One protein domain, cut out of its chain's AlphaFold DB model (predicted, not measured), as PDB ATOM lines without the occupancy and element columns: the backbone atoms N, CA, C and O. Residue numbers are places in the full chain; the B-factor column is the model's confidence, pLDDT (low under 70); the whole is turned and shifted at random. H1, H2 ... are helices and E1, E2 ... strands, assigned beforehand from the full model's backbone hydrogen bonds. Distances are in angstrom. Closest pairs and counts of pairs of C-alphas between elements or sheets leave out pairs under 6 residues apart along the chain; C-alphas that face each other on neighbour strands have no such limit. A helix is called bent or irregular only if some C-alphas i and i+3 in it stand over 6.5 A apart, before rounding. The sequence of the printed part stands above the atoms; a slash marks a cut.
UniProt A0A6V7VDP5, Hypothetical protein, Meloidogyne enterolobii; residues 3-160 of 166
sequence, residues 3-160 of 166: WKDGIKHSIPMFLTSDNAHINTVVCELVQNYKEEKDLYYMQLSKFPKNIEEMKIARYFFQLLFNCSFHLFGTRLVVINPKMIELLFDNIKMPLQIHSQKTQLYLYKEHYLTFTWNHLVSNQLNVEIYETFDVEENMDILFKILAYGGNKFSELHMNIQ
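This is residues 3 to 160 of the 166 residues of the protein "Hypothetical protein" of Meloidogyne enterolobii (UniProt A0A6V7VDP5). The later part of the model is a chain wound in stacked right-handed turns: E4, E6, E7 and E8 run side by side as parallel strands, with H4 and H5 on the turns between the last three. At the other end of this stack from E8, the hairpin of E2 and E3 widens the sheet, while H1, H2 and H3 form a small crossed cluster, and the short pair E1 and E5 lies between H3 and E2. The printed part has 158 residues, with five named helices and eight named strands in the order H1 E1 E2 E3 H2 E4 E5 H3 E6 H4 E7 H5 E8. The class is mixed, helices and strands; the mixed sheet runs E3 E2 E4 E6 E7 E8. The whole is compact, with a radius of gyration of the C-alphas of 15.6 A and spans of 43 by 41 by 33 A.

H1, residues 3 to 8, begins at C-alpha 3 (178.887, 144.538, 117.665). E1 is residues 14 to 16, E2 24 to 30 (19.0 A) and E3 37 to 43 (18.6 A). H2, residues 51 to 66, measures 22.3 A. E4 is residues 68 to 74, E5 77 to 79 and H3 81 to 88. E6, residues 97 to 106, bends by 113 degrees at residue 100. H4, residues 110 to 118, is followed directly by E7, residues 119 to 128, which bends by 114 degrees at residue 122. H5, residues 138 to 150, is irregular: C-alphas 146 and 149 are 7.4 A apart. E8, residues 154 to 159, ends at C-alpha 159 (146.216, 144.761, 137.090).

In the twisted sheet, E6 and E7 are parallel, with N 102 and O 123 2.8 A apart, and E7 and E8 are parallel, with N 126 and O 156 2.8 A apart. E6, H4, E7 and E7, H5, E8 are strand-helix-strand units, parallel neighbour strands joined through a helix, with right-handed crossovers. H4 and H5 are on the same face and touch at a shallow tilt of 26 degrees, Leu 112 and Ile 140 having the closest C-alphas, 6.7 A apart. E4 is parallel to E6, with N 101 and O 70 2.8 A apart, and antiparallel to E2, with N 28 and O 71 2.9 A apart. E2 and E3 form a hairpin, with N 27 and O 40 2.8 A apart. E3, H2, E4 is a split unit, E2 standing between its strands, with a right-handed crossover. H2 is on the sheet; its closest C-alphas with E6 are those of Phe 65 and Ile 97, 5.0 A apart. H2 touches H3 with residues 54 to 61 alone, about perpendicular at 80 degrees, closest at the C-alphas of Arg 58 and Leu 87, 5.7 A apart. H1 only just touches H3, with 3 pairs of C-alphas within 8 A, the closest Trp 3 and Leu 86 at 6.5 A. E1 and E5 are antiparallel, with N 15 and O 78 2.8 A apart. H1 to H4 have every O i to N i+4 pair within hydrogen-bond range; H5 has 7 of 9.

The two farthest C-alphas, those of Lys 8 and Lys 34, are 45.1 A apart. The printed part has no cut and no long link. Its mean pLDDT is 81.6; residues 17 to 39, 92 to 93 and 130 are under 70.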
ATOM      1  N   TRP A   3     179.941 143.864 118.434       93.94
ATOM      2  CA  TRP A   3     178.887 144.538 117.665       93.94
ATOM      3  C   TRP A   3     178.600 143.892 116.312       93.94
ATOM      4  O   TRP A   3     177.441 143.758 115.938       93.94
ATOM      5  N   LYS A   4     179.640 143.445 115.595       94.19
ATOM      6  CA  LYS A   4     179.462 142.723 114.325       94.19
ATOM      7  C   LYS A   4     178.726 141.406 114.552       94.19
ATOM      8  O   LYS A   4     177.882 141.040 113.742       94.19
ATOM      9  N   ASP A   5     179.006 140.738 115.668       93.62
ATOM     10  CA  ASP A   5     178.326 139.500 116.035       93.62
ATOM     11  C   ASP A   5     176.868 139.768 116.423       93.62
ATOM     12  O   ASP A   5     175.987 139.035 115.989       93.62
ATOM     13  N   GLY A   6     176.583 140.848 117.158       93.12
ATOM     14  CA  GLY A   6     175.210 141.253 117.477       93.12
ATOM     15  C   GLY A   6     174.365 141.558 116.245       93.12
ATOM     16  O   GLY A   6     173.233 141.088 116.156       93.12
ATOM     17  N   ILE A   7     174.944 142.268 115.270       95.75
ATOM     18  CA  ILE A   7     174.316 142.529 113.966       95.75
ATOM     19  C   ILE A   7     174.087 141.211 113.215       95.75
ATOM     20  O   ILE A   7     172.985 140.960 112.740       95.75
ATOM     21  N   LYS A   8     175.104 140.339 113.137       96.38
ATOM     22  CA  LYS A   8     175.017 139.051 112.429       96.38
ATOM     23  C   LYS A   8     173.903 138.153 112.977       96.38
ATOM     24  O   LYS A   8     173.252 137.460 112.204       96.38
ATOM     25  N   HIS A   9     173.701 138.158 114.292       95.81
ATOM     26  CA  HIS A   9     172.663 137.368 114.956       95.81
ATOM     27  C   HIS A   9     171.341 138.126 115.126       95.81
ATOM     28  O   HIS A   9     170.458 137.627 115.820       95.81
ATOM     29  N   SER A  10     171.201 139.317 114.532       93.62
ATOM     30  CA  SER A  10     169.992 140.141 114.612       93.62
ATOM     31  C   SER A  10     169.482 140.303 116.046       93.62
ATOM     32  O   SER A  10     168.301 140.102 116.325       93.62
ATOM     33  N   ILE A  11     170.368 140.642 116.987       92.75
ATOM     34  CA  ILE A  11     169.945 140.895 118.369       92.75
ATOM     35  C   ILE A  11     169.069 142.161 118.376       92.75
ATOM     36  O   ILE A  11     169.516 143.199 117.882       92.75
ATOM     37  N   PRO A  12     167.836 142.112 118.915       91.69
ATOM     38  CA  PRO A  12     166.946 143.262 118.879       91.69
ATOM     39  C   PRO A  12     167.353 144.341 119.890       91.69
ATOM     40  O   PRO A  12     167.811 144.021 120.987       91.69
ATOM     41  N   MET A  13     167.121 145.611 119.543       90.19
ATOM     42  CA  MET A  13     167.276 146.767 120.441       90.19
ATOM     43  C   MET A  13     166.278 146.728 121.601       90.19
ATOM     44  O   MET A  13     166.635 146.990 122.751       90.19
ATOM     45  N   PHE A  14     165.040 146.349 121.289       87.44
ATOM     46  CA  PHE A  14     163.941 146.283 122.237       87.44
ATOM     47  C   PHE A  14     163.264 144.915 122.185       87.44
ATOM     48  O   PHE A  14     163.094 144.336 121.110       87.44
ATOM     49  N   LEU A  15     162.852 144.417 123.344       85.75
ATOM     50  CA  LEU A  15     161.940 143.288 123.457       85.75
ATOM     51  C   LEU A  15     160.510 143.833 123.383       85.75
ATOM     52  O   LEU A  15     160.202 144.840 124.017       85.75
ATOM     53  N   THR A  16     159.654 143.201 122.584       78.69
ATOM     54  CA  THR A  16     158.281 143.656 122.310       78.69
ATOM     55  C   THR A  16     157.287 142.569 122.689       78.69
ATOM     56  O   THR A  16     157.566 141.390 122.462       78.69
ATOM     57  N   SER A  17     156.105 142.939 123.183       68.50
ATOM     58  CA  SER A  17     154.959 142.024 123.139       68.50
ATOM     59  C   SER A  17     154.509 141.850 121.683       68.50
ATOM     60  O   SER A  17     154.685 142.755 120.865       68.50
ATOM     61  N   ASP A  18     154.047 140.655 121.317       62.06
ATOM     62  CA  ASP A  18     153.924 140.243 119.915       62.06
ATOM     63  C   ASP A  18     153.039 141.191 119.080       62.06
ATOM     64  O   ASP A  18     152.077 141.776 119.571       62.06
ATOM     65  N   ASN A  19     153.398 141.349 117.801       54.34
ATOM     66  CA  ASN A  19     152.743 142.176 116.772       54.34
ATOM     67  C   ASN A  19     152.775 143.707 116.933       54.34
ATOM     68  O   ASN A  19     152.283 144.415 116.052       54.34
ATOM     69  N   ALA A  20     153.413 144.264 117.965       55.50
ATOM     70  CA  ALA A  20     153.630 145.707 118.013       55.50
ATOM     71  C   ALA A  20     154.661 146.140 116.945       55.50
ATOM     72  O   ALA A  20     155.862 145.897 117.065       55.50
ATOM     73  N   HIS A  21     154.200 146.831 115.896       56.00
ATOM     74  CA  HIS A  21     155.067 147.524 114.925       56.00
ATOM     75  C   HIS A  21     155.750 148.772 115.512       56.00
ATOM     76  O   HIS A  21     156.536 149.438 114.835       56.00
ATOM     77  N   ILE A  22     155.446 149.104 116.767       59.09
ATOM     78  CA  ILE A  22     155.904 150.311 117.443       59.09
ATOM     79  C   ILE A  22     157.199 149.978 118.191       59.09
ATOM     80  O   ILE A  22     157.172 149.298 119.208       59.09
ATOM     81  N   ASN A  23     158.334 150.460 117.678       59.91
ATOM     82  CA  ASN A  23     159.664 150.315 118.297       59.91
ATOM     83  C   ASN A  23     160.111 151.628 118.960       59.91
ATOM     84  O   ASN A  23     161.257 152.050 118.796       59.91
ATOM     85  N   THR A  24     159.193 152.320 119.632       61.41
ATOM     86  CA  THR A  24     159.444 153.673 120.138       61.41
ATOM     87  C   THR A  24     159.547 153.662 121.656       61.41
ATOM     88  O   THR A  24     158.595 153.297 122.341       61.41
ATOM     89  N   VAL A  25     160.687 154.113 122.180       62.47
ATOM     90  CA  VAL A  25     160.840 154.461 123.601       62.47
ATOM     91  C   VAL A  25     160.566 155.954 123.758       62.47
ATOM     92  O   VAL A  25     161.077 156.758 122.976       62.47
ATOM     93  N   VAL A  26     159.749 156.325 124.748       59.56
ATOM     94  CA  VAL A  26     159.349 157.716 125.000       59.56
ATOM     95  C   VAL A  26     160.001 158.189 126.292       59.56
ATOM     96  O   VAL A  26     159.813 157.607 127.354       59.56
ATOM     97  N   CYS A  27     160.791 159.249 126.218       61.62
ATOM     98  CA  CYS A  27     161.417 159.858 127.384       61.62
ATOM     99  C   CYS A  27     160.961 161.310 127.473       61.62
ATOM    100  O   CYS A  27     161.129 162.062 126.519       61.62
ATOM    101  N   GLU A  28     160.400 161.722 128.603       61.53
ATOM    102  CA  GLU A  28     160.082 163.127 128.852       61.53
ATOM    103  C   GLU A  28     161.173 163.719 129.742       61.53
ATOM    104  O   GLU A  28     161.346 163.353 130.914       61.53
ATOM    105  N   LEU A  29     161.925 164.656 129.174       60.16
ATOM    106  CA  LEU A  29     162.820 165.495 129.952       60.16
ATOM    107  C   LEU A  29     162.028 166.733 130.360       60.16
ATOM    108  O   LEU A  29     161.609 167.517 129.516       60.16
ATOM    109  N   VAL A  30     161.857 166.935 131.665       53.44
ATOM    110  CA  VAL A  30     161.505 168.266 132.161       53.44
ATOM    111  C   VAL A  30     162.816 168.975 132.430       53.44
ATOM    112  O   VAL A  30     163.546 168.627 133.359       53.44
ATOM    113  N   GLN A  31     163.137 169.964 131.602       52.25
ATOM    114  CA  GLN A  31     164.143 170.938 131.984       52.25
ATOM    115  C   GLN A  31     163.498 171.885 132.997       52.25
ATOM    116  O   GLN A  31     162.516 172.557 132.695       52.25
ATOM    117  N   ASN A  32     164.066 171.944 134.203       48.25
ATOM    118  CA  ASN A  32     163.583 172.728 135.352       48.25
ATOM    119  C   ASN A  32     163.461 174.249 135.119       48.25
ATOM    120  O   ASN A  32     163.240 174.989 136.072       48.25
ATOM    121  N   TYR A  33     163.636 174.745 133.896       47.03
ATOM    122  CA  TYR A  33     163.782 176.169 133.644       47.03
ATOM    123  C   TYR A  33     162.534 176.885 133.114       47.03
ATOM    124  O   TYR A  33     162.507 178.103 133.281       47.03
ATOM    125  N   LYS A  34     161.510 176.226 132.529       44.88
ATOM    126  CA  LYS A  34     160.386 176.964 131.886       44.88
ATOM    127  C   LYS A  34     158.993 176.300 131.803       44.88
ATOM    128  O   LYS A  34     158.204 176.737 130.979       44.88
ATOM    129  N   GLU A  35     158.650 175.288 132.602       54.53
ATOM    130  CA  GLU A  35     157.346 174.561 132.516       54.53
ATOM    131  C   GLU A  35     157.033 173.886 131.157       54.53
ATOM    132  O   GLU A  35     156.097 173.092 131.065       54.53
ATOM    133  N   GLU A  36     157.833 174.121 130.116       56.38
ATOM    134  CA  GLU A  36     157.767 173.412 128.845       56.38
ATOM    135  C   GLU A  36     158.323 171.991 129.003       56.38
ATOM    136  O   GLU A  36     159.415 171.760 129.533       56.38
ATOM    137  N   LYS A  37     157.513 171.024 128.574       62.91
ATOM    138  CA  LYS A  37     157.818 169.596 128.598       62.91
ATOM    139  C   LYS A  37     158.316 169.186 127.222       62.91
ATOM    140  O   LYS A  37     157.525 169.135 126.280       62.91
ATOM    141  N   ASP A  38     159.594 168.844 127.121       67.69
ATOM    142  CA  ASP A  38     160.150 168.301 125.888       67.69
ATOM    143  C   ASP A  38     160.019 166.774 125.892       67.69
ATOM    144  O   ASP A  38     160.635 166.052 126.688       67.69
ATOM    145  N   LEU A  39     159.188 166.269 124.978       68.62
ATOM    146  CA  LEU A  39     159.041 164.840 124.728       68.62
ATOM    147  C   LEU A  39     160.087 164.385 123.712       68.62
ATOM    148  O   LEU A  39     160.056 164.768 122.542       68.62
ATOM    149  N   TYR A  40     160.984 163.511 124.154       74.50
ATOM    150  CA  TYR A  40     161.994 162.881 123.320       74.50
ATOM    151  C   TYR A  40     161.548 161.476 122.940       74.50
ATOM    152  O   TYR A  40     161.400 160.582 123.775       74.50
ATOM    153  N   TYR A  41     161.377 161.269 121.641       75.38
ATOM    154  CA  TYR A  41     161.075 159.964 121.079       75.38
ATOM    155  C   TYR A  41     162.359 159.344 120.558       75.38
ATOM    156  O   TYR A  41     162.987 159.846 119.627       75.38
ATOM    157  N   MET A  42     162.747 158.228 121.158       77.12
ATOM    158  CA  MET A  42     163.856 157.437 120.667       77.12
ATOM    159  C   MET A  42     163.321 156.431 119.654       77.12
ATOM    160  O   MET A  42     162.723 155.414 120.012       77.12
ATOM    161  N   GLN A  43     163.542 156.735 118.377       79.50
ATOM    162  CA  GLN A  43     163.220 155.845 117.270       79.50
ATOM    163  C   GLN A  43     164.497 155.144 116.801       79.50
ATOM    164  O   GLN A  43     165.252 155.670 115.984       79.50
ATOM    165  N   LEU A  44     164.752 153.951 117.339       84.12
ATOM    166  CA  LEU A  44     165.847 153.087 116.891       84.12
ATOM    167  C   LEU A  44     165.303 151.955 116.020       84.12
ATOM    168  O   LEU A  44     164.175 151.491 116.198       84.12
ATOM    169  N   SER A  45     166.124 151.482 115.080       85.69
ATOM    170  CA  SER A  45     165.809 150.258 114.340       85.69
ATOM    171  C   SER A  45     165.667 149.095 115.320       85.69
ATOM    172  O   SER A  45     166.516 148.915 116.195       85.69
ATOM    173  N   LYS A  46     164.631 148.263 115.145       86.50
ATOM    174  CA  LYS A  46     164.456 147.042 115.947       86.50
ATOM    175  C   LYS A  46     165.692 146.153 115.872       86.50
ATOM    176  O   LYS A  46     166.117 145.622 116.889       86.50
ATOM    177  N   PHE A  47     166.269 146.040 114.679       91.50
ATOM    178  CA  PHE A  47     167.468 145.263 114.400       91.50
ATOM    179  C   PHE A  47     168.505 146.174 113.739       91.50
ATOM    180  O   PHE A  47     168.270 146.634 112.615       91.50
ATOM    181  N   PRO A  48     169.628 146.463 114.410       92.94
ATOM    182  CA  PRO A  48     170.701 147.251 113.825       92.94
ATOM    183  C   PRO A  48     171.300 146.527 112.624       92.94
ATOM    184  O   PRO A  48     171.670 145.358 112.720       92.94
ATOM    185  N   LYS A  49     171.421 147.221 111.494       94.06
ATOM    186  CA  LYS A  49     171.902 146.632 110.234       94.06
ATOM    187  C   LYS A  49     173.398 146.821 110.018       94.06
ATOM    188  O   LYS A  49     174.007 146.122 109.214       94.06
ATOM    189  N   ASN A  50     173.993 147.801 110.690       95.75
ATOM    190  CA  ASN A  50     175.380 148.195 110.484       95.75
ATOM    191  C   ASN A  50     175.971 148.847 111.744       95.75
ATOM    192  O   ASN A  50     175.283 149.101 112.731       95.75
ATOM    193  N   ILE A  51     177.279 149.103 111.706       96.00
ATOM    194  CA  ILE A  51     178.024 149.675 112.833       96.00
ATOM    195  C   ILE A  51     177.603 151.117 113.144       96.00
ATOM    196  O   ILE A  51     177.668 151.514 114.304       96.00
ATOM    197  N   GLU A  52     177.145 151.895 112.162       95.62
ATOM    198  CA  GLU A  52     176.688 153.266 112.414       95.62
ATOM    199  C   GLU A  52     175.377 153.275 113.209       95.62
ATOM    200  O   GLU A  52     175.273 153.992 114.201       95.62
ATOM    201  N   GLU A  53     174.428 152.390 112.889       93.94
ATOM    202  CA  GLU A  53     173.215 152.198 113.697       93.94
ATOM    203  C   GLU A  53     173.545 151.768 115.136       93.94
ATOM    204  O   GLU A  53     172.925 152.245 116.087       93.94
ATOM    205  N   MET A  54     174.575 150.935 115.320       94.69
ATOM    206  CA  MET A  54     175.066 150.558 116.651       94.69
ATOM    207  C   MET A  54     175.640 151.749 117.428       94.69
ATOM    208  O   MET A  54     175.384 151.882 118.624       94.69
ATOM    209  N   LYS A  55     176.401 152.634 116.768       94.38
ATOM    210  CA  LYS A  55     176.932 153.857 117.395       94.38
ATOM    211  C   LYS A  55     175.812 154.809 117.805       94.38
ATOM    212  O   LYS A  55     175.857 155.338 118.911       94.38
ATOM    213  N   ILE A  56     174.814 154.994 116.939       92.50
ATOM    214  CA  ILE A  56     173.633 155.819 117.218       92.50
ATOM    215  C   ILE A  56     172.910 155.281 118.456       92.50
ATOM    216  O   ILE A  56     172.677 156.024 119.406       92.50
ATOM    217  N   ALA A  57     172.631 153.978 118.495       92.06
ATOM    218  CA  ALA A  57     171.987 153.361 119.648       92.06
ATOM    219  C   ALA A  57     172.815 153.488 120.933       92.06
ATOM    220  O   ALA A  57     172.269 153.851 121.975       92.06
ATOM    221  N   ARG A  58     174.138 153.266 120.865       93.50
ATOM    222  CA  ARG A  58     175.032 153.480 122.011       93.50
ATOM    223  C   ARG A  58     174.936 154.910 122.529       93.50
ATOM    224  O   ARG A  58     174.828 155.095 123.735       93.50
ATOM    225  N   TYR A  59     174.996 155.900 121.642       91.31
ATOM    226  CA  TYR A  59     174.903 157.311 122.012       91.31
ATOM    227  C   TYR A  59     173.589 157.606 122.745       91.31
ATOM    228  O   TYR A  59     173.595 158.175 123.832       91.31
ATOM    229  N   PHE A  60     172.469 157.137 122.201       89.12
ATOM    230  CA  PHE A  60     171.161 157.325 122.816       89.12
ATOM    231  C   PHE A  60     171.030 156.633 124.179       89.12
ATOM    232  O   PHE A  60     170.565 157.250 125.133       89.12
ATOM    233  N   PHE A  61     171.480 155.385 124.313       90.00
ATOM    234  CA  PHE A  61     171.461 154.695 125.607       90.00
ATOM    235  C   PHE A  61     172.414 155.348 126.610       90.00
ATOM    236  O   PHE A  61     172.111 155.419 127.795       90.00
ATOM    237  N   GLN A  62     173.539 155.892 126.144       89.75
ATOM    238  CA  GLN A  62     174.448 156.648 126.993       89.75
ATOM    239  C   GLN A  62     173.778 157.912 127.548       89.75
ATOM    240  O   GLN A  62     174.035 158.259 128.697       89.75
ATOM    241  N   LEU A  63     172.909 158.576 126.781       86.25
ATOM    242  CA  LEU A  63     172.093 159.678 127.299       86.25
ATOM    243  C   LEU A  63     171.077 159.185 128.335       86.25
ATOM    244  O   LEU A  63     170.958 159.791 129.393       86.25
ATOM    245  N   LEU A  64     170.394 158.064 128.076       87.38
ATOM    246  CA  LEU A  64     169.432 157.489 129.026       87.38
ATOM    247  C   LEU A  64     170.059 157.157 130.383       87.38
ATOM    248  O   LEU A  64     169.438 157.393 131.412       87.38
ATOM    249  N   PHE A  65     171.280 156.623 130.393       88.81
ATOM    250  CA  PHE A  65     171.941 156.207 131.632       88.81
ATOM    251  C   PHE A  65     172.687 157.332 132.362       88.81
ATOM    252  O   PHE A  65     173.038 157.162 133.524       88.81
ATOM    253  N   ASN A  66     172.956 158.467 131.707       86.31
ATOM    254  CA  ASN A  66     173.683 159.593 132.317       86.31
ATOM    255  C   ASN A  66     172.792 160.799 132.645       86.31
ATOM    256  O   ASN A  66     173.284 161.787 133.189       86.31
ATOM    257  N   CYS A  67     171.505 160.740 132.312       84.62
ATOM    258  CA  CYS A  67     170.542 161.798 132.595       84.62
ATOM    259  C   CYS A  67     169.528 161.356 133.653       84.62
ATOM    260  O   CYS A  67     169.298 160.169 133.878       84.62
ATOM    261  N   SER A  68     168.893 162.339 134.289       85.69
ATOM    262  CA  SER A  68     167.699 162.130 135.109       85.69
ATOM    263  C   SER A  68     166.489 162.718 134.396       85.69
ATOM    264  O   SER A  68     166.532 163.852 133.920       85.69
ATOM    265  N   PHE A  69     165.414 161.941 134.323       85.56
ATOM    266  CA  PHE A  69     164.186 162.297 133.621       85.56
ATOM    267  C   PHE A  69     163.091 162.670 134.614       85.56
ATOM    268  O   PHE A  69     163.059 162.183 135.743       85.56
ATOM    269  N   HIS A  70     162.147 163.510 134.210       86.38
ATOM    270  CA  HIS A  70     160.948 163.686 135.027       86.38
ATOM    271  C   HIS A  70     160.001 162.513 134.834       86.38
ATOM    272  O   HIS A  70     159.520 161.957 135.816       86.38
ATOM    273  N   LEU A  71     159.794 162.100 133.582       86.12
ATOM    274  CA  LEU A  71     159.012 160.925 133.250       86.12
ATOM    275  C   LEU A  71     159.792 160.022 132.288       86.12
ATOM    276  O   LEU A  71     160.225 160.438 131.214       86.12
ATOM    277  N   PHE A  72     159.935 158.760 132.675       87.94
ATOM    278  CA  PHE A  72     160.382 157.684 131.801       87.94
ATOM    279  C   PHE A  72     159.198 156.770 131.484       87.94
ATOM    280  O   PHE A  72     158.469 156.354 132.387       87.94
ATOM    281  N   GLY A  73     158.982 156.462 130.205       84.88
ATOM    282  CA  GLY A  73     157.852 155.646 129.786       84.88
ATOM    283  C   GLY A  73     158.203 154.709 128.645       84.88
ATOM    284  O   GLY A  73     158.837 155.080 127.657       84.88
ATOM    285  N   THR A  74     157.739 153.471 128.736       78.19
ATOM    286  CA  THR A  74     157.885 152.523 127.634       78.19
ATOM    287  C   THR A  74     156.535 151.941 127.272       78.19
ATOM    288  O   THR A  74     155.870 151.339 128.113       78.19
ATOM    289  N   ARG A  75     156.132 152.091 126.009       73.81
ATOM    290  CA  ARG A  75     154.866 151.560 125.504       73.81
ATOM    291  C   ARG A  75     155.138 150.342 124.631       73.81
ATOM    292  O   ARG A  75     155.653 150.493 123.530       73.81
ATOM    293  N   LEU A  76     154.768 149.155 125.114       74.44
ATOM    294  CA  LEU A  76     154.893 147.873 124.391       74.44
ATOM    295  C   LEU A  76     156.331 147.449 124.036       74.44
ATOM    296  O   LEU A  76     156.522 146.499 123.272       74.44
ATOM    297  N   VAL A  77     157.339 148.139 124.578       80.56
ATOM    298  CA  VAL A  77     158.760 147.848 124.361       80.56
ATOM    299  C   VAL A  77     159.515 147.867 125.685       80.56
ATOM    300  O   VAL A  77     159.190 148.649 126.569       80.56
ATOM    301  N   VAL A  78     160.577 147.080 125.806       84.44
ATOM    302  CA  VAL A  78     161.590 147.240 126.859       84.44
ATOM    303  C   VAL A  78     162.978 147.142 126.250       84.44
ATOM    304  O   VAL A  78     163.187 146.387 125.302       84.44
ATOM    305  N   ILE A  79     163.939 147.911 126.762       87.81
ATOM    306  CA  ILE A  79     165.325 147.837 126.287       87.81
ATOM    307  C   ILE A  79     165.862 146.430 126.549       87.81
ATOM    308  O   ILE A  79     165.772 145.920 127.663       87.81
ATOM    309  N   ASN A  80     166.431 145.804 125.518       89.06
ATOM    310  CA  ASN A  80     166.990 144.464 125.629       89.06
ATOM    311  C   ASN A  80     168.287 144.489 126.469       89.06
ATOM    312  O   ASN A  80     169.272 145.081 126.018       89.06
ATOM    313  N   PRO A  81     168.356 143.811 127.632       87.75
ATOM    314  CA  PRO A  81     169.565 143.786 128.459       87.75
ATOM    315  C   PRO A  81     170.799 143.265 127.714       87.75
ATOM    316  O   PRO A  81     171.882 143.833 127.830       87.75
ATOM    317  N   LYS A  82     170.624 142.267 126.836       90.06
ATOM    318  CA  LYS A  82     171.711 141.745 125.993       90.06
ATOM    319  C   LYS A  82     172.267 142.810 125.045       90.06
ATOM    320  O   LYS A  82     173.447 142.788 124.704       90.06
ATOM    321  N   MET A  83     171.422 143.745 124.606       91.44
ATOM    322  CA  MET A  83     171.865 144.876 123.795       91.44
ATOM    323  C   MET A  83     172.642 145.891 124.635       91.44
ATOM    324  O   MET A  83     173.639 146.421 124.156       91.44
ATOM    325  N   ILE A  84     172.246 146.131 125.887       90.38
ATOM    326  CA  ILE A  84     173.009 146.980 126.814       90.38
ATOM    327  C   ILE A  84     174.414 146.401 127.017       90.38
ATOM    328  O   ILE A  84     175.396 147.112 126.815       90.38
ATOM    329  N   GLU A  85     174.527 145.110 127.337       89.88
ATOM    330  CA  GLU A  85     175.821 144.430 127.496       89.88
ATOM    331  C   GLU A  85     176.694 144.595 126.252       89.88
ATOM    332  O   GLU A  85     177.836 145.041 126.328       89.88
ATOM    333  N   LEU A  86     176.120 144.325 125.083       92.25
ATOM    334  CA  LEU A  86     176.834 144.395 123.821       92.25
ATOM    335  C   LEU A  86     177.265 145.824 123.467       92.25
ATOM    336  O   LEU A  86     178.357 146.032 122.936       92.25
ATOM    337  N   LEU A  87     176.439 146.829 123.766       92.38
ATOM    338  CA  LEU A  87     176.789 148.227 123.543       92.38
ATOM    339  C   LEU A  87     177.822 148.725 124.553       92.38
ATOM    340  O   LEU A  87     178.587 149.612 124.180       92.38
ATOM    341  N   PHE A  88     177.895 148.173 125.770       90.62
ATOM    342  CA  PHE A  88     178.655 148.729 126.897       90.62
ATOM    343  C   PHE A  88     179.602 147.749 127.620       90.62
ATOM    344  O   PHE A  88     179.975 148.027 128.754       90.62
ATOM    345  N   ASP A  89     180.070 146.690 126.953       78.81
ATOM    346  CA  ASP A  89     180.910 145.567 127.443       78.81
ATOM    347  C   ASP A  89     182.072 145.858 128.432       78.81
ATOM    348  O   ASP A  89     182.626 144.924 129.004       78.81
ATOM    349  N   ASN A  90     182.468 147.117 128.640       72.62
ATOM    350  CA  ASN A  90     183.574 147.535 129.511       72.62
ATOM    351  C   ASN A  90     183.159 148.481 130.656       72.62
ATOM    352  O   ASN A  90     184.026 149.034 131.335       72.62
ATOM    353  N   ILE A  91     181.863 148.729 130.863       76.31
ATOM    354  CA  ILE A  91     181.396 149.614 131.935       76.31
ATOM    355  C   ILE A  91     181.193 148.804 133.218       76.31
ATOM    356  O   ILE A  91     180.422 147.853 133.252       76.31
ATOM    357  N   LYS A  92     181.904 149.197 134.284       67.81
ATOM    358  CA  LYS A  92     181.815 148.570 135.618       67.81
ATOM    359  C   LYS A  92     180.678 149.115 136.484       67.81
ATOM    360  O   LYS A  92     180.357 148.515 137.503       67.81
ATOM    361  N   MET A  93     180.126 150.274 136.130       67.38
ATOM    362  CA  MET A  93     179.044 150.907 136.885       67.38
ATOM    363  C   MET A  93     177.688 150.358 136.429       67.38
ATOM    364  O   MET A  93     177.528 150.076 135.240       67.38
ATOM    365  N   PRO A  94     176.713 150.214 137.341       77.94
ATOM    366  CA  PRO A  94     175.373 149.801 136.958       77.94
ATOM    367  C   PRO A  94     174.768 150.860 136.030       77.94
ATOM    368  O   PRO A  94     174.629 152.022 136.402       77.94
ATOM    369  N   LEU A  95     174.439 150.458 134.802       87.50
ATOM    370  CA  LEU A  95     173.737 151.308 133.846       87.50
ATOM    371  C   LEU A  95     172.267 151.370 134.253       87.50
ATOM    372  O   LEU A  95     171.527 150.399 134.061       87.50
ATOM    373  N   GLN A  96     171.886 152.488 134.866       90.75
ATOM    374  CA  GLN A  96     170.555 152.720 135.418       90.75
ATOM    375  C   GLN A  96     169.933 153.971 134.806       90.75
ATOM    376  O   GLN A  96     170.600 154.977 134.587       90.75
ATOM    377  N   ILE A  97     168.642 153.884 134.516       89.75
ATOM    378  CA  ILE A  97     167.808 155.008 134.115       89.75
ATOM    379  C   ILE A  97     167.258 155.625 135.392       89.75
ATOM    380  O   ILE A  97     166.638 154.931 136.200       89.75
ATOM    381  N   HIS A  98     167.484 156.925 135.555       90.19
ATOM    382  CA  HIS A  98     167.001 157.688 136.697       90.19
ATOM    383  C   HIS A  98     165.796 158.529 136.289       90.19
ATOM    384  O   HIS A  98     165.886 159.320 135.349       90.19
ATOM    385  N   SER A  99     164.678 158.411 137.001       90.19
ATOM    386  CA  SER A  99     163.514 159.267 136.757       90.19
ATOM    387  C   SER A  99     162.798 159.713 138.027       90.19
ATOM    388  O   SER A  99     162.917 159.095 139.075       90.19
ATOM    389  N   GLN A 100     162.006 160.779 137.959       89.88
ATOM    390  CA  GLN A 100     161.080 161.104 139.048       89.88
ATOM    391  C   GLN A 100     159.840 160.211 138.989       89.88
ATOM    392  O   GLN A 100     159.398 159.695 140.010       89.88
ATOM    393  N   LYS A 101     159.295 159.997 137.792       90.00
ATOM    394  CA  LYS A 101     158.144 159.138 137.537       90.00
ATOM    395  C   LYS A 101     158.495 158.137 136.453       90.00
ATOM    396  O   LYS A 101     159.093 158.489 135.440       90.00
ATOM    397  N   THR A 102     158.080 156.896 136.637       89.81
ATOM    398  CA  THR A 102     158.108 155.887 135.588       89.81
ATOM    399  C   THR A 102     156.701 155.375 135.327       89.81
ATOM    400  O   THR A 102     155.946 155.136 136.269       89.81
ATOM    401  N   GLN A 103     156.365 155.191 134.052       87.69
ATOM    402  CA  GLN A 103     155.146 154.525 133.598       87.69
ATOM    403  C   GLN A 103     155.507 153.322 132.727       87.69
ATOM    404  O   GLN A 103     156.073 153.474 131.641       87.69
ATOM    405  N   LEU A 104     155.182 152.124 133.206       84.94
ATOM    406  CA  LEU A 104     155.418 150.877 132.487       84.94
ATOM    407  C   LEU A 104     154.102 150.196 132.148       84.94
ATOM    408  O   LEU A 104     153.237 150.036 133.004       84.94
ATOM    409  N   TYR A 105     154.015 149.730 130.909       82.25
ATOM    410  CA  TYR A 105     152.904 148.940 130.399       82.25
ATOM    411  C   TYR A 105     153.408 147.512 130.165       82.25
ATOM    412  O   TYR A 105     154.158 147.262 129.218       82.25
ATOM    413  N   LEU A 106     153.064 146.596 131.071       77.19
ATOM    414  CA  LEU A 106     153.601 145.241 131.132       77.19
ATOM    415  C   LEU A 106     152.691 144.251 130.421       77.19
ATOM    416  O   LEU A 106     151.568 143.993 130.842       77.19
ATOM    417  N   TYR A 107     153.241 143.649 129.374       72.88
ATOM    418  CA  TYR A 107     152.592 142.574 128.622       72.88
ATOM    419  C   TYR A 107     153.328 141.240 128.752       72.88
ATOM    420  O   TYR A 107     152.760 140.205 128.418       72.88
ATOM    421  N   LYS A 108     154.601 141.269 129.178       73.06
ATOM    422  CA  LYS A 108     155.480 140.100 129.296       73.06
ATOM    423  C   LYS A 108     156.475 140.257 130.452       73.06
ATOM    424  O   LYS A 108     156.810 141.368 130.861       73.06
ATOM    425  N   GLU A 109     156.999 139.128 130.907       72.62
ATOM    426  CA  GLU A 109     157.933 138.943 132.030       72.62
ATOM    427  C   GLU A 109     159.203 139.819 132.011       72.62
ATOM    428  O   GLU A 109     159.628 140.384 133.023       72.62
ATOM    429  N   HIS A 110     159.812 140.001 130.836       76.12
ATOM    430  CA  HIS A 110     161.148 140.597 130.702       76.12
ATOM    431  C   HIS A 110     161.201 142.066 131.138       76.12
ATOM    432  O   HIS A 110     162.274 142.597 131.440       76.12
ATOM    433  N   TYR A 111     160.045 142.715 131.228       80.44
ATOM    434  CA  TYR A 111     159.924 144.087 131.686       80.44
ATOM    435  C   TYR A 111     160.220 144.229 133.177       80.44
ATOM    436  O   TYR A 111     160.889 145.185 133.565       80.44
ATOM    437  N   LEU A 112     159.782 143.288 134.019       84.06
ATOM    438  CA  LEU A 112     160.054 143.358 135.456       84.06
ATOM    439  C   LEU A 112     161.532 143.136 135.756       84.06
ATOM    440  O   LEU A 112     162.109 143.844 136.579       84.06
ATOM    441  N   THR A 113     162.166 142.218 135.024       85.62
ATOM    442  CA  THR A 113     163.614 141.989 135.122       85.62
ATOM    443  C   THR A 113     164.403 143.234 134.740       85.62
ATOM    444  O   THR A 113     165.308 143.641 135.471       85.62
ATOM    445  N   PHE A 114     164.036 143.887 133.637       86.88
ATOM    446  CA  PHE A 114     164.647 145.157 133.258       86.88
ATOM    447  C   PHE A 114     164.427 146.237 134.322       86.88
ATOM    448  O   PHE A 114     165.387 146.873 134.749       86.88
ATOM    449  N   THR A 115     163.186 146.403 134.784       86.31
ATOM    450  CA  THR A 115     162.800 147.394 135.802       86.31
ATOM    451  C   THR A 115     163.632 147.228 137.062       86.31
ATOM    452  O   THR A 115     164.209 148.185 137.568       86.31
ATOM    453  N   TRP A 116     163.764 145.996 137.546       88.12
ATOM    454  CA  TRP A 116     164.548 145.723 138.736       88.12
ATOM    455  C   TRP A 116     166.032 146.054 138.547       88.12
ATOM    456  O   TRP A 116     166.651 146.616 139.449       88.12
ATOM    457  N   ASN A 117     166.624 145.724 137.401       87.56
ATOM    458  CA  ASN A 117     168.074 145.828 137.215       87.56
ATOM    459  C   ASN A 117     168.542 147.210 136.732       87.56
ATOM    460  O   ASN A 117     169.647 147.631 137.076       87.56
ATOM    461  N   HIS A 118     167.713 147.917 135.965       89.00
ATOM    462  CA  HIS A 118     168.118 149.094 135.193       89.00
ATOM    463  C   HIS A 118     167.299 150.354 135.479       89.00
ATOM    464  O   HIS A 118     167.541 151.362 134.824       89.00
ATOM    465  N   LEU A 119     166.358 150.343 136.428       89.88
ATOM    466  CA  LEU A 119     165.543 151.515 136.746       89.88
ATOM    467  C   LEU A 119     165.697 151.941 138.210       89.88
ATOM    468  O   LEU A 119     165.658 151.118 139.127       89.88
ATOM    469  N   VAL A 120     165.818 153.251 138.411       91.31
ATOM    470  CA  VAL A 120     165.689 153.928 139.702       91.31
ATOM    471  C   VAL A 120     164.712 155.081 139.501       91.31
ATOM    472  O   VAL A 120     164.950 155.953 138.667       91.31
ATOM    473  N   SER A 121     163.596 155.089 140.229       91.19
ATOM    474  CA  SER A 121     162.568 156.112 140.039       91.19
ATOM    475  C   SER A 121     161.874 156.470 141.336       91.19
ATOM    476  O   SER A 121     161.531 155.567 142.069       91.19
ATOM    477  N   ASN A 122     161.566 157.737 141.620       91.06
ATOM    478  CA  ASN A 122     160.836 158.049 142.861       91.06
ATOM    479  C   ASN A 122     159.438 157.415 142.868       91.06
ATOM    480  O   ASN A 122     159.045 156.808 143.857       91.06
ATOM    481  N   GLN A 123     158.713 157.524 141.757       91.81
ATOM    482  CA  GLN A 123     157.401 156.915 141.573       91.81
ATOM    483  C   GLN A 123     157.467 155.890 140.441       91.81
ATOM    484  O   GLN A 123     157.936 156.204 139.343       91.81
ATOM    485  N   LEU A 124     156.977 154.679 140.688       91.25
ATOM    486  CA  LEU A 124     156.815 153.634 139.685       91.25
ATOM    487  C   LEU A 124     155.327 153.308 139.525       91.25
ATOM    488  O   LEU A 124     154.682 152.834 140.455       91.25
ATOM    489  N   ASN A 125     154.796 153.557 138.331       89.81
ATOM    490  CA  ASN A 125     153.450 153.165 137.935       89.81
ATOM    491  C   ASN A 125     153.550 152.008 136.946       89.81
ATOM    492  O   ASN A 125     154.205 152.128 135.908       89.81
ATOM    493  N   VAL A 126     152.904 150.900 137.276       86.75
ATOM    494  CA  VAL A 126     152.913 149.678 136.480       86.75
ATOM    495  C   VAL A 126     151.482 149.318 136.115       86.75
ATOM    496  O   VAL A 126     150.658 149.069 136.992       86.75
ATOM    497  N   GLU A 127     151.192 149.263 134.823       87.06
ATOM    498  CA  GLU A 127     149.952 148.710 134.288       87.06
ATOM    499  C   GLU A 127     150.237 147.313 133.740       87.06
ATOM    500  O   GLU A 127     151.010 147.165 132.796       87.06
ATOM    501  N   ILE A 128     149.649 146.289 134.353       82.62
ATOM    502  CA  ILE A 128     149.802 144.884 133.974       82.62
ATOM    503  C   ILE A 128     148.569 144.459 133.181       82.62
ATOM    504  O   ILE A 128     147.444 144.609 133.659       82.62
ATOM    505  N   TYR A 129     148.789 143.926 131.980       79.81
ATOM    506  CA  TYR A 129     147.735 143.415 131.104       79.81
ATOM    507  C   TYR A 129     147.635 141.887 131.186       79.81
ATOM    508  O   TYR A 129     148.618 141.215 131.483       79.81
ATOM    509  N   GLU A 130     146.464 141.333 130.863       68.69
ATOM    510  CA  GLU A 130     146.105 139.906 131.012       68.69
ATOM    511  C   GLU A 130     147.082 138.881 130.438       68.69
ATOM    512  O   GLU A 130     147.114 137.747 130.900       68.69
ATOM    513  N   THR A 131     147.881 139.241 129.433       71.00
ATOM    514  CA  THR A 131     148.876 138.321 128.861       71.00
ATOM    515  C   THR A 131     150.085 138.104 129.772       71.00
ATOM    516  O   THR A 131     151.008 137.383 129.402       71.00
ATOM    517  N   PHE A 132     150.124 138.774 130.923       73.25
ATOM    518  CA  PHE A 132     151.196 138.684 131.892       73.25
ATOM    519  C   PHE A 132     150.983 137.496 132.837       73.25
ATOM    520  O   PHE A 132     150.062 137.499 133.653       73.25
ATOM    521  N   ASP A 133     151.873 136.507 132.760       80.38
ATOM    522  CA  ASP A 133     151.905 135.400 133.712       80.38
ATOM    523  C   ASP A 133     152.440 135.886 135.069       80.38
ATOM    524  O   ASP A 133     153.636 136.145 135.253       80.38
ATOM    525  N   VAL A 134     151.525 136.065 136.020       76.44
ATOM    526  CA  VAL A 134     151.848 136.519 137.377       76.44
ATOM    527  C   VAL A 134     152.609 135.449 138.157       76.44
ATOM    528  O   VAL A 134     153.477 135.811 138.952       76.44
ATOM    529  N   GLU A 135     152.315 134.164 137.945       80.50
ATOM    530  CA  GLU A 135     152.936 133.068 138.694       80.50
ATOM    531  C   GLU A 135     154.416 132.945 138.332       80.50
ATOM    532  O   GLU A 135     155.269 132.939 139.221       80.50
ATOM    533  N   GLU A 136     154.744 132.977 137.038       81.69
ATOM    534  CA  GLU A 136     156.135 132.924 136.564       81.69
ATOM    535  C   GLU A 136     156.968 134.136 137.018       81.69
ATOM    536  O   GLU A 136     158.194 134.066 137.130       81.69
ATOM    537  N   ASN A 137     156.313 135.255 137.333       81.25
ATOM    538  CA  ASN A 137     156.962 136.518 137.686       81.25
ATOM    539  C   ASN A 137     156.815 136.902 139.159       81.25
ATOM    540  O   ASN A 137     157.225 137.996 139.571       81.25
ATOM    541  N   MET A 138     156.248 136.012 139.969       84.00
ATOM    542  CA  MET A 138     155.884 136.316 141.344       84.00
ATOM    543  C   MET A 138     157.107 136.719 142.174       84.00
ATOM    544  O   MET A 138     157.063 137.704 142.909       84.00
ATOM    545  N   ASP A 139     158.235 136.036 141.980       87.25
ATOM    546  CA  ASP A 139     159.488 136.315 142.687       87.25
ATOM    547  C   ASP A 139     159.988 137.744 142.468       87.25
ATOM    548  O   ASP A 139     160.463 138.402 143.399       87.25
ATOM    549  N   ILE A 140     159.917 138.242 141.232       86.00
ATOM    550  CA  ILE A 140     160.418 139.578 140.917       86.00
ATOM    551  C   ILE A 140     159.417 140.666 141.300       86.00
ATOM    552  O   ILE A 140     159.834 141.720 141.784       86.00
ATOM    553  N   LEU A 141     158.115 140.386 141.194       84.06
ATOM    554  CA  LEU A 141     157.063 141.233 141.754       84.06
ATOM    555  C   LEU A 141     157.236 141.386 143.265       84.06
ATOM    556  O   LEU A 141     157.272 142.510 143.764       84.06
ATOM    557  N   PHE A 142     157.441 140.284 143.990       85.62
ATOM    558  CA  PHE A 142     157.717 140.321 145.423       85.62
ATOM    559  C   PHE A 142     158.989 141.096 145.740       85.62
ATOM    560  O   PHE A 142     158.997 141.867 146.694       85.62
ATOM    561  N   LYS A 143     160.053 140.958 144.939       87.75
ATOM    562  CA  LYS A 143     161.269 141.760 145.136       87.75
ATOM    563  C   LYS A 143     161.003 143.257 144.993       87.75
ATOM    564  O   LYS A 143     161.481 144.032 145.817       87.75
ATOM    565  N   ILE A 144     160.232 143.659 143.984       85.62
ATOM    566  CA  ILE A 144     159.852 145.060 143.773       85.62
ATOM    567  C   ILE A 144     158.964 145.553 144.922       85.62
ATOM    568  O   ILE A 144     159.203 146.633 145.448       85.62
ATOM    569  N   LEU A 145     157.998 144.757 145.376       82.75
ATOM    570  CA  LEU A 145     157.103 145.123 146.475       82.75
ATOM    571  C   LEU A 145     157.818 145.219 147.830       82.75
ATOM    572  O   LEU A 145     157.619 146.178 148.569       82.75
ATOM    573  N   ALA A 146     158.640 144.224 148.168       82.94
ATOM    574  CA  ALA A 146     159.253 144.095 149.488       82.94
ATOM    575  C   ALA A 146     160.540 144.919 149.637       82.94
ATOM    576  O   ALA A 146     160.829 145.425 150.718       82.94
ATOM    577  N   TYR A 147     161.320 145.055 148.558       81.56
ATOM    578  CA  TYR A 147     162.646 145.688 148.584       81.56
ATOM    579  C   TYR A 147     162.769 146.877 147.631       81.56
ATOM    580  O   TYR A 147     163.813 147.534 147.591       81.56
ATOM    581  N   GLY A 148     161.718 147.180 146.868       74.44
ATOM    582  CA  GLY A 148     161.699 148.314 145.953       74.44
ATOM    583  C   GLY A 148     161.786 149.659 146.651       74.44
ATOM    584  O   GLY A 148     162.197 150.594 145.991       74.44
ATOM    585  N   GLY A 149     161.530 149.759 147.963       71.56
ATOM    586  CA  GLY A 149     161.623 151.012 148.731       71.56
ATOM    587  C   GLY A 149     162.963 151.756 148.607       71.56
ATOM    588  O   GLY A 149     163.009 152.976 148.703       71.56
ATOM    589  N   ASN A 150     164.058 151.040 148.319       74.56
ATOM    590  CA  ASN A 150     165.375 151.645 148.075       74.56
ATOM    591  C   ASN A 150     165.544 152.215 146.652       74.56
ATOM    592  O   ASN A 150     166.524 152.904 146.376       74.56
ATOM    593  N   LYS A 151     164.636 151.876 145.732       82.19
ATOM    594  CA  LYS A 151     164.641 152.267 144.311       82.19
ATOM    595  C   LYS A 151     163.418 153.088 143.907       82.19
ATOM    596  O   LYS A 151     163.519 153.805 142.916       82.19
ATOM    597  N   PHE A 152     162.317 152.942 144.649       86.31
ATOM    598  CA  PHE A 152     160.990 153.502 144.429       86.31
ATOM    599  C   PHE A 152     160.393 153.948 145.761       86.31
ATOM    600  O   PHE A 152     160.141 153.128 146.640       86.31
ATOM    601  N   SER A 153     160.158 155.250 145.903       86.44
ATOM    602  CA  SER A 153     159.486 155.832 147.070       86.44
ATOM    603  C   SER A 153     157.981 155.562 147.045       86.44
ATOM    604  O   SER A 153     157.358 155.407 148.090       86.44
ATOM    605  N   GLU A 154     157.403 155.500 145.846       88.88
ATOM    606  CA  GLU A 154     155.988 155.247 145.602       88.88
ATOM    607  C   GLU A 154     155.834 154.181 144.514       88.88
ATOM    608  O   GLU A 154     156.484 154.241 143.466       88.88
ATOM    609  N   LEU A 155     154.953 153.211 144.752       89.25
ATOM    610  CA  LEU A 155     154.656 152.131 143.820       89.25
ATOM    611  C   LEU A 155     153.146 152.008 143.645       89.25
ATOM    612  O   LEU A 155     152.419 151.757 144.605       89.25
ATOM    613  N   HIS A 156     152.691 152.129 142.404       89.06
ATOM    614  CA  HIS A 156     151.315 151.861 142.016       89.06
ATOM    615  C   HIS A 156     151.308 150.740 140.991       89.06
ATOM    616  O   HIS A 156     151.968 150.828 139.957       89.06
ATOM    617  N   MET A 157     150.545 149.690 141.272       86.00
ATOM    618  CA  MET A 157     150.337 148.597 140.335       86.00
ATOM    619  C   MET A 157     148.851 148.471 140.052       86.00
ATOM    620  O   MET A 157     148.044 148.368 140.974       86.00
ATOM    621  N   ASN A 158     148.506 148.495 138.772       86.00
ATOM    622  CA  ASN A 158     147.160 148.263 138.289       86.00
ATOM    623  C   ASN A 158     147.172 146.994 137.441       86.00
ATOM    624  O   ASN A 158     147.910 146.919 136.461       86.00
ATOM    625  N   ILE A 159     146.375 146.006 137.833       82.06
ATOM    626  CA  ILE A 159     146.216 144.761 137.090       82.06
ATOM    627  C   ILE A 159     144.878 144.850 136.373       82.06
ATOM    628  O   ILE A 159     143.826 144.870 137.012       82.06
ATOM    629  N   GLN A 160     144.920 144.925 135.047       78.19
ATOM    630  CA  GLN A 160     143.713 144.866 134.240       78.19
ATOM    631  C   GLN A 160     143.350 143.402 134.020       78.19
ATOM    632  O   GLN A 160     144.100 142.665 133.387       78.19
TER     633      GLN A 160